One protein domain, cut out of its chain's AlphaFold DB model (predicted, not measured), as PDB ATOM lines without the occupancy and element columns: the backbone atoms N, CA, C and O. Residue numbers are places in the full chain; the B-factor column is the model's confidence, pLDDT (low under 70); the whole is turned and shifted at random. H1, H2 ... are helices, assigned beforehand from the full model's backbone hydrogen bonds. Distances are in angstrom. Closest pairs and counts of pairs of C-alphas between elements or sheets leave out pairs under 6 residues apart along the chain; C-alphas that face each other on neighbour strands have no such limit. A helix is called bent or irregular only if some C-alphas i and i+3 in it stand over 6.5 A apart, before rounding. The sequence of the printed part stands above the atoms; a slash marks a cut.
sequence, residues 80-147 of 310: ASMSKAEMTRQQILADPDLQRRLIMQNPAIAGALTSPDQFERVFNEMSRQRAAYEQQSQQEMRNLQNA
ATOM      1  N   ALA A  80      43.237  61.269  27.283       44.38
ATOM      2  CA  ALA A  80      42.589  60.762  28.479       44.38
ATOM      3  C   ALA A  80      41.262  61.518  28.528       44.38
ATOM      4  O   ALA A  80      41.298  62.747  28.511       44.38
ATOM      5  N   SER A  81      40.137  60.814  28.379       47.75
ATOM      6  CA  SER A  81      38.790  61.386  28.415       47.75
ATOM      7  C   SER A  81      38.780  62.535  29.417       47.75
ATOM      8  O   SER A  81      38.846  62.262  30.618       47.75
ATOM      9  N   MET A  82      38.843  63.792  28.947       54.53
ATOM     10  CA  MET A  82      39.014  64.900  29.880       54.53
ATOM     11  C   MET A  82      37.807  64.838  30.787       54.53
ATOM     12  O   MET A  82      36.668  64.858  30.307       54.53
ATOM     13  N   SER A  83      38.053  64.636  32.079       70.38
ATOM     14  CA  SER A  83      36.955  64.463  33.007       70.38
ATOM     15  C   SER A  83      36.079  65.708  32.927       70.38
ATOM     16  O   SER A  83      36.525  66.803  32.569       70.38
ATOM     17  N   LYS A  84      34.790  65.559  33.225       71.38
ATOM     18  CA  LYS A  84      33.873  66.705  33.231       71.38
ATOM     19  C   LYS A  84      34.401  67.833  34.132       71.38
ATOM     20  O   LYS A  84      34.174  69.004  33.834       71.38
ATOM     21  N   ALA A  85      35.155  67.470  35.172       76.44
ATOM     22  CA  ALA A  85      35.895  68.402  36.006       76.44
ATOM     23  C   ALA A  85      36.963  69.166  35.209       76.44
ATOM     24  O   ALA A  85      36.952  70.391  35.231       76.44
ATOM     25  N   GLU A  86      37.819  68.491  34.442       81.06
ATOM     26  CA  GLU A  86      38.857  69.152  33.639       81.06
ATOM     27  C   GLU A  86      38.276  70.049  32.532       81.06
ATOM     28  O   GLU A  86      38.737  71.176  32.354       81.06
ATOM     29  N   MET A  87      37.200  69.627  31.857       80.69
ATOM     30  CA  MET A  87      36.494  70.490  30.894       80.69
ATOM     31  C   MET A  87      35.937  71.755  31.560       80.69
ATOM     32  O   MET A  87      36.076  72.856  31.031       80.69
ATOM     33  N   THR A  88      35.333  71.607  32.741       79.62
ATOM     34  CA  THR A  88      34.788  72.744  33.496       79.62
ATOM     35  C   THR A  88      35.912  73.661  33.986       79.62
ATOM     36  O   THR A  88      35.790  74.882  33.901       79.62
ATOM     37  N   ARG A  89      37.037  73.101  34.444       84.19
ATOM     38  CA  ARG A  89      38.219  73.862  34.872       84.19
ATOM     39  C   ARG A  89      38.761  74.724  33.738       84.19
ATOM     40  O   ARG A  89      39.024  75.904  33.944       84.19
ATOM     41  N   GLN A  90      38.887  74.154  32.540       81.75
ATOM     42  CA  GLN A  90      39.369  74.875  31.363       81.75
ATOM     43  C   GLN A  90      38.413  75.984  30.925       81.75
ATOM     44  O   GLN A  90      38.872  77.075  30.600       81.75
ATOM     45  N   GLN A  91      37.098  75.754  30.988       81.94
ATOM     46  CA  GLN A  91      36.104  76.803  30.734       81.94
ATOM     47  C   GLN A  91      36.217  77.961  31.734       81.94
ATOM     48  O   GLN A  91      36.147  79.118  31.333       81.94
ATOM     49  N   ILE A  92      36.440  77.666  33.019       82.31
ATOM     50  CA  ILE A  92      36.631  78.699  34.048       82.31
ATOM     51  C   ILE A  92      37.930  79.475  33.816       82.31
ATOM     52  O   ILE A  92      37.945  80.691  33.960       82.31
ATOM     53  N   LEU A  93      39.015  78.795  33.444       82.00
ATOM     54  CA  LEU A  93      40.292  79.451  33.148       82.00
ATOM     55  C   LEU A  93      40.257  80.289  31.865       82.00
ATOM     56  O   LEU A  93      41.034  81.231  31.737       82.00
ATOM     57  N   ALA A  94      39.368  79.961  30.927       82.31
ATOM     58  CA  ALA A  94      39.172  80.719  29.697       82.31
ATOM     59  C   ALA A  94      38.366  82.019  29.902       82.31
ATOM     60  O   ALA A  94      38.425  82.896  29.041       82.31
ATOM     61  N   ASP A  95      37.642  82.165  31.020       83.69
ATOM     62  CA  ASP A  95      36.810  83.333  31.334       83.69
ATOM     63  C   ASP A  95      37.227  83.974  32.682       83.69
ATOM     64  O   ASP A  95      36.814  83.527  33.760       83.69
ATOM     65  N   PRO A  96      38.018  85.066  32.647       80.56
ATOM     66  CA  PRO A  96      38.478  85.770  33.847       80.56
ATOM     67  C   PRO A  96      37.352  86.336  34.729       80.56
ATOM     68  O   PRO A  96      37.511  86.430  35.952       80.56
ATOM     69  N   ASP A  97      36.211  86.709  34.147       82.50
ATOM     70  CA  ASP A  97      35.075  87.252  34.897       82.50
ATOM     71  C   ASP A  97      34.275  86.134  35.572       82.50
ATOM     72  O   ASP A  97      33.789  86.292  36.700       82.50
ATOM     73  N   LEU A  98      34.164  84.969  34.930       76.62
ATOM     74  CA  LEU A  98      33.652  83.752  35.562       76.62
ATOM     75  C   LEU A  98      34.557  83.306  36.719       76.62
ATOM     76  O   LEU A  98      34.052  82.998  37.801       76.62
ATOM     77  N   GLN A  99      35.878  83.356  36.539       78.06
ATOM     78  CA  GLN A  99      36.844  83.024  37.586       78.06
ATOM     79  C   GLN A  99      36.690  83.930  38.819       78.06
ATOM     80  O   GLN A  99      36.583  83.430  39.940       78.06
ATOM     81  N   ARG A 100      36.609  85.257  38.638       80.75
ATOM     82  CA  ARG A 100      36.418  86.213  39.747       80.75
ATOM     83  C   ARG A 100      35.112  85.974  40.504       80.75
ATOM     84  O   ARG A 100      35.115  85.967  41.735       80.75
ATOM     85  N   ARG A 101      34.010  85.733  39.784       79.44
ATOM     86  CA  ARG A 101      32.700  85.434  40.390       79.44
ATOM     87  C   ARG A 101      32.736  84.152  41.220       79.44
ATOM     88  O   ARG A 101      32.243  84.148  42.347       79.44
ATOM     89  N   LEU A 102      33.361  83.098  40.701       71.94
ATOM     90  CA  LEU A 102      33.477  81.816  41.398       71.94
ATOM     91  C   LEU A 102      34.355  81.906  42.650       71.94
ATOM     92  O   LEU A 102      33.986  81.343  43.675       71.94
ATOM     93  N   ILE A 103      35.457  82.660  42.603       75.50
ATOM     94  CA  ILE A 103      36.312  82.905  43.775       75.50
ATOM     95  C   ILE A 103      35.541  83.650  44.875       75.50
ATOM     96  O   ILE A 103      35.675  83.309  46.049       75.50
ATOM     97  N   MET A 104      34.713  84.635  44.508       73.38
ATOM     98  CA  MET A 104      33.895  85.379  45.474       73.38
ATOM     99  C   MET A 104      32.781  84.531  46.098       73.38
ATOM    100  O   MET A 104      32.481  84.708  47.276       73.38
ATOM    101  N   GLN A 105      32.161  83.634  45.328       70.19
ATOM    102  CA  GLN A 105      31.067  82.788  45.816       70.19
ATOM    103  C   GLN A 105      31.554  81.550  46.569       70.19
ATOM    104  O   GLN A 105      30.882  81.090  47.489       70.19
ATOM    105  N   ASN A 106      32.703  80.994  46.182       69.94
ATOM    106  CA  ASN A 106      33.246  79.794  46.796       69.94
ATOM    107  C   ASN A 106      34.784  79.837  46.866       69.94
ATOM    108  O   ASN A 106      35.473  79.386  45.942       69.94
ATOM    109  N   PRO A 107      35.342  80.316  47.993       76.06
ATOM    110  CA  PRO A 107      36.786  80.439  48.181       76.06
ATOM    111  C   PRO A 107      37.545  79.112  48.051       76.06
ATOM    112  O   PRO A 107      38.720  79.114  47.689       76.06
ATOM    113  N   ALA A 108      36.890  77.970  48.298       70.38
ATOM    114  CA  ALA A 108      37.517  76.653  48.197       70.38
ATOM    115  C   ALA A 108      37.871  76.270  46.746       70.38
ATOM    116  O   ALA A 108      38.815  75.511  46.521       70.38
ATOM    117  N   ILE A 109      37.172  76.831  45.748       72.12
ATOM    118  CA  ILE A 109      37.463  76.607  44.322       72.12
ATOM    119  C   ILE A 109      38.717  77.382  43.888       72.12
ATOM    120  O   ILE A 109      39.458  76.922  43.020       72.12
ATOM    121  N   ALA A 110      38.993  78.530  44.518       68.44
ATOM    122  CA  ALA A 110      40.092  79.421  44.149       68.44
ATOM    123  C   ALA A 110      41.461  78.725  44.202       68.44
ATOM    124  O   ALA A 110      42.246  78.831  43.261       68.44
ATOM    125  N   GLY A 111      41.722  77.976  45.280       70.50
ATOM    126  CA  GLY A 111      42.957  77.200  45.427       70.50
ATOM    127  C   GLY A 111      43.014  76.003  44.477       70.50
ATOM    128  O   GLY A 111      44.056  75.733  43.883       70.50
ATOM    129  N   ALA A 112      41.875  75.340  44.264       76.88
ATOM    130  CA  ALA A 112      41.785  74.123  43.469       76.88
ATOM    131  C   ALA A 112      41.941  74.356  41.953       76.88
ATOM    132  O   ALA A 112      42.410  73.465  41.256       76.88
ATOM    133  N   LEU A 113      41.621  75.546  41.424       79.25
ATOM    134  CA  LEU A 113      41.742  75.868  39.987       79.25
ATOM    135  C   LEU A 113      43.167  75.722  39.425       79.25
ATOM    136  O   LEU A 113      43.342  75.444  38.234       79.25
ATOM    137  N   THR A 114      44.176  75.900  40.280       78.06
ATOM    138  CA  THR A 114      45.598  75.834  39.909       78.06
ATOM    139  C   THR A 114      46.101  74.409  39.661       78.06
ATOM    140  O   THR A 114      47.125  74.238  39.004       78.06
ATOM    141  N   SER A 115      45.380  73.385  40.133       80.50
ATOM    142  CA  SER A 115      45.774  71.978  40.028       80.50
ATOM    143  C   SER A 115      44.611  71.120  39.504       80.50
ATOM    144  O   SER A 115      43.561  71.081  40.146       80.50
ATOM    145  N   PRO A 116      44.784  70.390  38.383       78.88
ATOM    146  CA  PRO A 116      43.752  69.497  37.842       78.88
ATOM    147  C   PRO A 116      43.210  68.492  38.871       78.88
ATOM    148  O   PRO A 116      41.998  68.391  39.054       78.88
ATOM    149  N   ASP A 117      44.098  67.832  39.624       81.19
ATOM    150  CA  ASP A 117      43.718  66.812  40.611       81.19
ATOM    151  C   ASP A 117      42.938  67.394  41.798       81.19
ATOM    152  O   ASP A 117      42.025  66.761  42.336       81.19
ATOM    153  N   GLN A 118      43.297  68.604  42.243       82.31
ATOM    154  CA  GLN A 118      42.580  69.275  43.330       82.31
ATOM    155  C   GLN A 118      41.206  69.747  42.862       82.31
ATOM    156  O   GLN A 118      40.219  69.554  43.576       82.31
ATOM    157  N   PHE A 119      41.132  70.314  41.656       85.25
ATOM    158  CA  PHE A 119      39.870  70.729  41.057       85.25
ATOM    159  C   PHE A 119      38.916  69.546  40.896       85.25
ATOM    160  O   PHE A 119      37.743  69.655  41.242       85.25
ATOM    161  N   GLU A 120      39.415  68.397  40.443       83.81
ATOM    162  CA  GLU A 120      38.602  67.197  40.263       83.81
ATOM    163  C   GLU A 120      37.997  66.682  41.575       83.81
ATOM    164  O   GLU A 120      36.813  66.333  41.616       83.81
ATOM    165  N   ARG A 121      38.759  66.689  42.675       83.75
ATOM    166  CA  ARG A 121      38.241  66.298  43.999       83.75
ATOM    167  C   ARG A 121      37.117  67.223  44.458       83.75
ATOM    168  O   ARG A 121      36.041  66.736  44.805       83.75
ATOM    169  N   VAL A 122      37.345  68.536  44.398       84.31
ATOM    170  CA  VAL A 122      36.364  69.553  44.813       84.31
ATOM    171  C   VAL A 122      35.112  69.496  43.932       84.31
ATOM    172  O   VAL A 122      33.989  69.523  44.437       84.31
ATOM    173  N   PHE A 123      35.284  69.345  42.618       83.19
ATOM    174  CA  PHE A 123      34.186  69.237  41.657       83.19
ATOM    175  C   PHE A 123      33.305  68.004  41.915       83.19
ATOM    176  O   PHE A 123      32.072  68.090  41.895       83.19
ATOM    177  N   ASN A 124      33.926  66.855  42.190       83.88
ATOM    178  CA  ASN A 124      33.210  65.615  42.478       83.88
ATOM    179  C   ASN A 124      32.477  65.672  43.825       83.88
ATOM    180  O   ASN A 124      31.349  65.187  43.927       83.88
ATOM    181  N   GLU A 125      33.077  66.287  44.842       84.75
ATOM    182  CA  GLU A 125      32.438  66.490  46.143       84.75
ATOM    183  C   GLU A 125      31.201  67.393  46.034       84.75
ATOM    184  O   GLU A 125      30.119  67.011  46.488       84.75
ATOM    185  N   MET A 126      31.314  68.532  45.342       79.69
ATOM    186  CA  MET A 126      30.174  69.422  45.093       79.69
ATOM    187  C   MET A 126      29.065  68.738  44.300       79.69
ATOM    188  O   MET A 126      27.887  68.892  44.621       79.69
ATOM    189  N   SER A 127      29.427  67.952  43.285       80.31
ATOM    190  CA  SER A 127      28.454  67.212  42.478       80.31
ATOM    191  C   SER A 127      27.675  66.198  43.322       80.31
ATOM    192  O   SER A 127      26.459  66.081  43.171       80.31
ATOM    193  N   ARG A 128      28.348  65.503  44.253       85.62
ATOM    194  CA  ARG A 128      27.705  64.565  45.189       85.62
ATOM    195  C   ARG A 128      26.783  65.274  46.175       85.62
ATOM    196  O   ARG A 128      25.661  64.816  46.372       85.62
ATOM    197  N   GLN A 129      27.224  66.387  46.762       81.50
ATOM    198  CA  GLN A 129      26.393  67.177  47.678       81.50
ATOM    199  C   GLN A 129      25.134  67.707  46.979       81.50
ATOM    200  O   GLN A 129      24.034  67.599  47.519       81.50
ATOM    201  N   ARG A 130      25.279  68.217  45.751       76.38
ATOM    202  CA  ARG A 130      24.160  68.735  44.956       76.38
ATOM    203  C   ARG A 130      23.157  67.639  44.595       76.38
ATOM    204  O   ARG A 130      21.963  67.834  44.788       76.38
ATOM    205  N   ALA A 131      23.639  66.470  44.169       79.00
ATOM    206  CA  ALA A 131      22.785  65.323  43.870       79.00
ATOM    207  C   ALA A 131      22.026  64.812  45.110       79.00
ATOM    208  O   ALA A 131      20.844  64.495  45.015       79.00
ATOM    209  N   ALA A 132      22.678  64.768  46.278       84.69
ATOM    210  CA  ALA A 132      22.031  64.372  47.529       84.69
ATOM    211  C   ALA A 132      20.927  65.362  47.944       84.69
ATOM    212  O   ALA A 132      19.832  64.946  48.318       84.69
ATOM    213  N   TYR A 133      21.189  66.666  47.815       75.19
ATOM    214  CA  TYR A 133      20.200  67.707  48.094       75.19
ATOM    215  C   TYR A 133      19.001  67.643  47.134       75.19
ATOM    216  O   TYR A 133      17.852  67.724  47.564       75.19
ATOM    217  N   GLU A 134      19.250  67.447  45.836       74.06
ATOM    218  CA  GLU A 134      18.196  67.290  44.826       74.06
ATOM    219  C   GLU A 134      17.332  66.052  45.091       74.06
ATOM    220  O   GLU A 134      16.106  66.132  45.007       74.06
ATOM    221  N   GLN A 135      17.946  64.926  45.465       77.19
ATOM    222  CA  GLN A 135      17.216  63.717  45.848       77.19
ATOM    223  C   GLN A 135      16.344  63.950  47.081       77.19
ATOM    224  O   GLN A 135      15.164  63.600  47.062       77.19
ATOM    225  N   GLN A 136      16.892  64.583  48.121       77.00
ATOM    226  CA  GLN A 136      16.142  64.888  49.335       77.00
ATOM    227  C   GLN A 136      14.955  65.817  49.041       77.00
ATOM    228  O   GLN A 136      13.830  65.526  49.446       77.00
ATOM    229  N   SER A 137      15.172  66.877  48.258       73.12
ATOM    230  CA  SER A 137      14.117  67.816  47.863       73.12
ATOM    231  C   SER A 137      13.022  67.145  47.022       73.12
ATOM    232  O   SER A 137      11.833  67.368  47.258       73.12
ATOM    233  N   GLN A 138      13.387  66.262  46.084       72.88
ATOM    234  CA  GLN A 138      12.414  65.487  45.305       72.88
ATOM    235  C   GLN A 138      11.597  64.534  46.182       72.88
ATOM    236  O   GLN A 138      10.401  64.350  45.949       72.88
ATOM    237  N   GLN A 139      12.230  63.922  47.181       74.81
ATOM    238  CA  GLN A 139      11.571  63.001  48.100       74.81
ATOM    239  C   GLN A 139      10.613  63.748  49.038       74.81
ATOM    240  O   GLN A 139       9.480  63.307  49.229       74.81
ATOM    241  N   GLU A 140      11.002  64.927  49.529       68.88
ATOM    242  CA  GLU A 140      10.129  65.830  50.286       68.88
ATOM    243  C   GLU A 140       8.935  66.321  49.449       68.88
ATOM    244  O   GLU A 140       7.801  66.271  49.926       68.88
ATOM    245  N   MET A 141       9.148  66.703  48.183       60.50
ATOM    246  CA  MET A 141       8.066  67.082  47.260       60.50
ATOM    247  C   MET A 141       7.088  65.937  46.981       60.50
ATOM    248  O   MET A 141       5.877  66.153  46.968       60.50
ATOM    249  N   ARG A 142       7.581  64.708  46.798       67.56
ATOM    250  CA  ARG A 142       6.714  63.527  46.639       67.56
ATOM    251  C   ARG A 142       5.907  63.238  47.902       67.56
ATOM    252  O   ARG A 142       4.735  62.893  47.806       67.56
ATOM    253  N   ASN A 143       6.509  63.415  49.077       66.56
ATOM    254  CA  ASN A 143       5.812  63.238  50.350       66.56
ATOM    255  C   ASN A 143       4.721  64.304  50.559       66.56
ATOM    256  O   ASN A 143       3.664  63.988  51.093       66.56
ATOM    257  N   LEU A 144       4.945  65.539  50.095       58.12
ATOM    258  CA  LEU A 144       3.969  66.636  50.133       58.12
ATOM    259  C   LEU A 144       2.768  66.412  49.202       58.12
ATOM    260  O   LEU A 144       1.653  66.778  49.555       58.12
ATOM    261  N   GLN A 145       2.983  65.809  48.028       58.28
ATOM    262  CA  GLN A 145       1.916  65.509  47.060       58.28
ATOM    263  C   GLN A 145       1.001  64.359  47.508       58.28
ATOM    264  O   GLN A 145      -0.142  64.285  47.068       58.28
ATOM    265  N   ASN A 146       1.502  63.479  48.379       60.84
ATOM    266  CA  ASN A 146       0.770  62.326  48.906       60.84
ATOM    267  C   ASN A 146       0.095  62.595  50.265       60.84
ATOM    268  O   ASN A 146      -0.544  61.693  50.803       60.84
ATOM    269  N   ALA A 147       0.259  63.791  50.843       53.62
ATOM    270  CA  ALA A 147      -0.354  64.158  52.118       53.62
ATOM    271  C   ALA A 147      -1.792  64.672  51.911       53.62
ATOM    272  O   ALA A 147      -2.065  65.429  50.980       53.62
TER     273      ALA A 147
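This is residues 80 to 147 of the 310 residues of the protein "Ubiquitin-like domain-containing protein" of Batrachochytrium dendrobatidis (strain JEL423) (UniProt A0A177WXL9). A long helix, H4, sticks out as a straight arm from a small body in which three short helices, H1 to H3, and residues 116 to 124 of H4 join in a ring. The free arm is residues 128 to 147; without it the body spans 30 by 21 by 17 A. The printed part has 68 residues, with four named helices in the order H1, H2, H3, H4 and no named strand: all helix. It is loose, with a radius of gyration of the C-alphas of 15.7 A, and only just elongated, spanning 49 by 30 by 17 A.

H1, residues 84 to 94, begins at C-alpha 84 (33.873, 66.705, 33.231) and is 15.4 A long. H2 is residues 96 to 105, 14.4 A. H3, residues 107 to 112, is neither bent nor irregular, but only just: C-alphas 108 and 111 are 6.1 A apart. H4, residues 116 to 145, runs 43.0 A to C-alpha 145 (1.916, 65.509, 47.060).

H1 and H2 only just touch, with 3 pairs of C-alphas within 8 A, and only at the corner; the closest C-alphas are Ile 92 and Gln 99, 5.6 A. H2 and H3 touch only at the corner, closest at C-alphas Ile 103 and Ala 110, 5.2 A. H3 and H4 form a helical hairpin at a steep tilt of 43 degrees; C-alphas Ala 112 and Phe 119 are closest, 4.6 A. H4 touches H3 with residues 118 to 122 alone. With residues 116 to 124 alone H4 touches H1, the closest C-alphas being Ala 85 and Glu 120, 5.2 A; they run opposite ways at a steep tilt of 67 degrees, only just short of about perpendicular. H1 and H3 are apart, as are H2 and H4. In H1, H2 and H4 every O i to N i+4 pair is within hydrogen-bond range; in H3 0 of 2 are, beside 2 of 3 O i to N i+3 pairs.

The C-alphas of Ala 80 and Ala 147, the two farthest apart, are 49.1 A apart. The printed part has no cut, and its three links between helices are tight. The mean pLDDT of the printed part is 75.2; residues 80 to 82, 106, 110 and 140 to 147 are under 70.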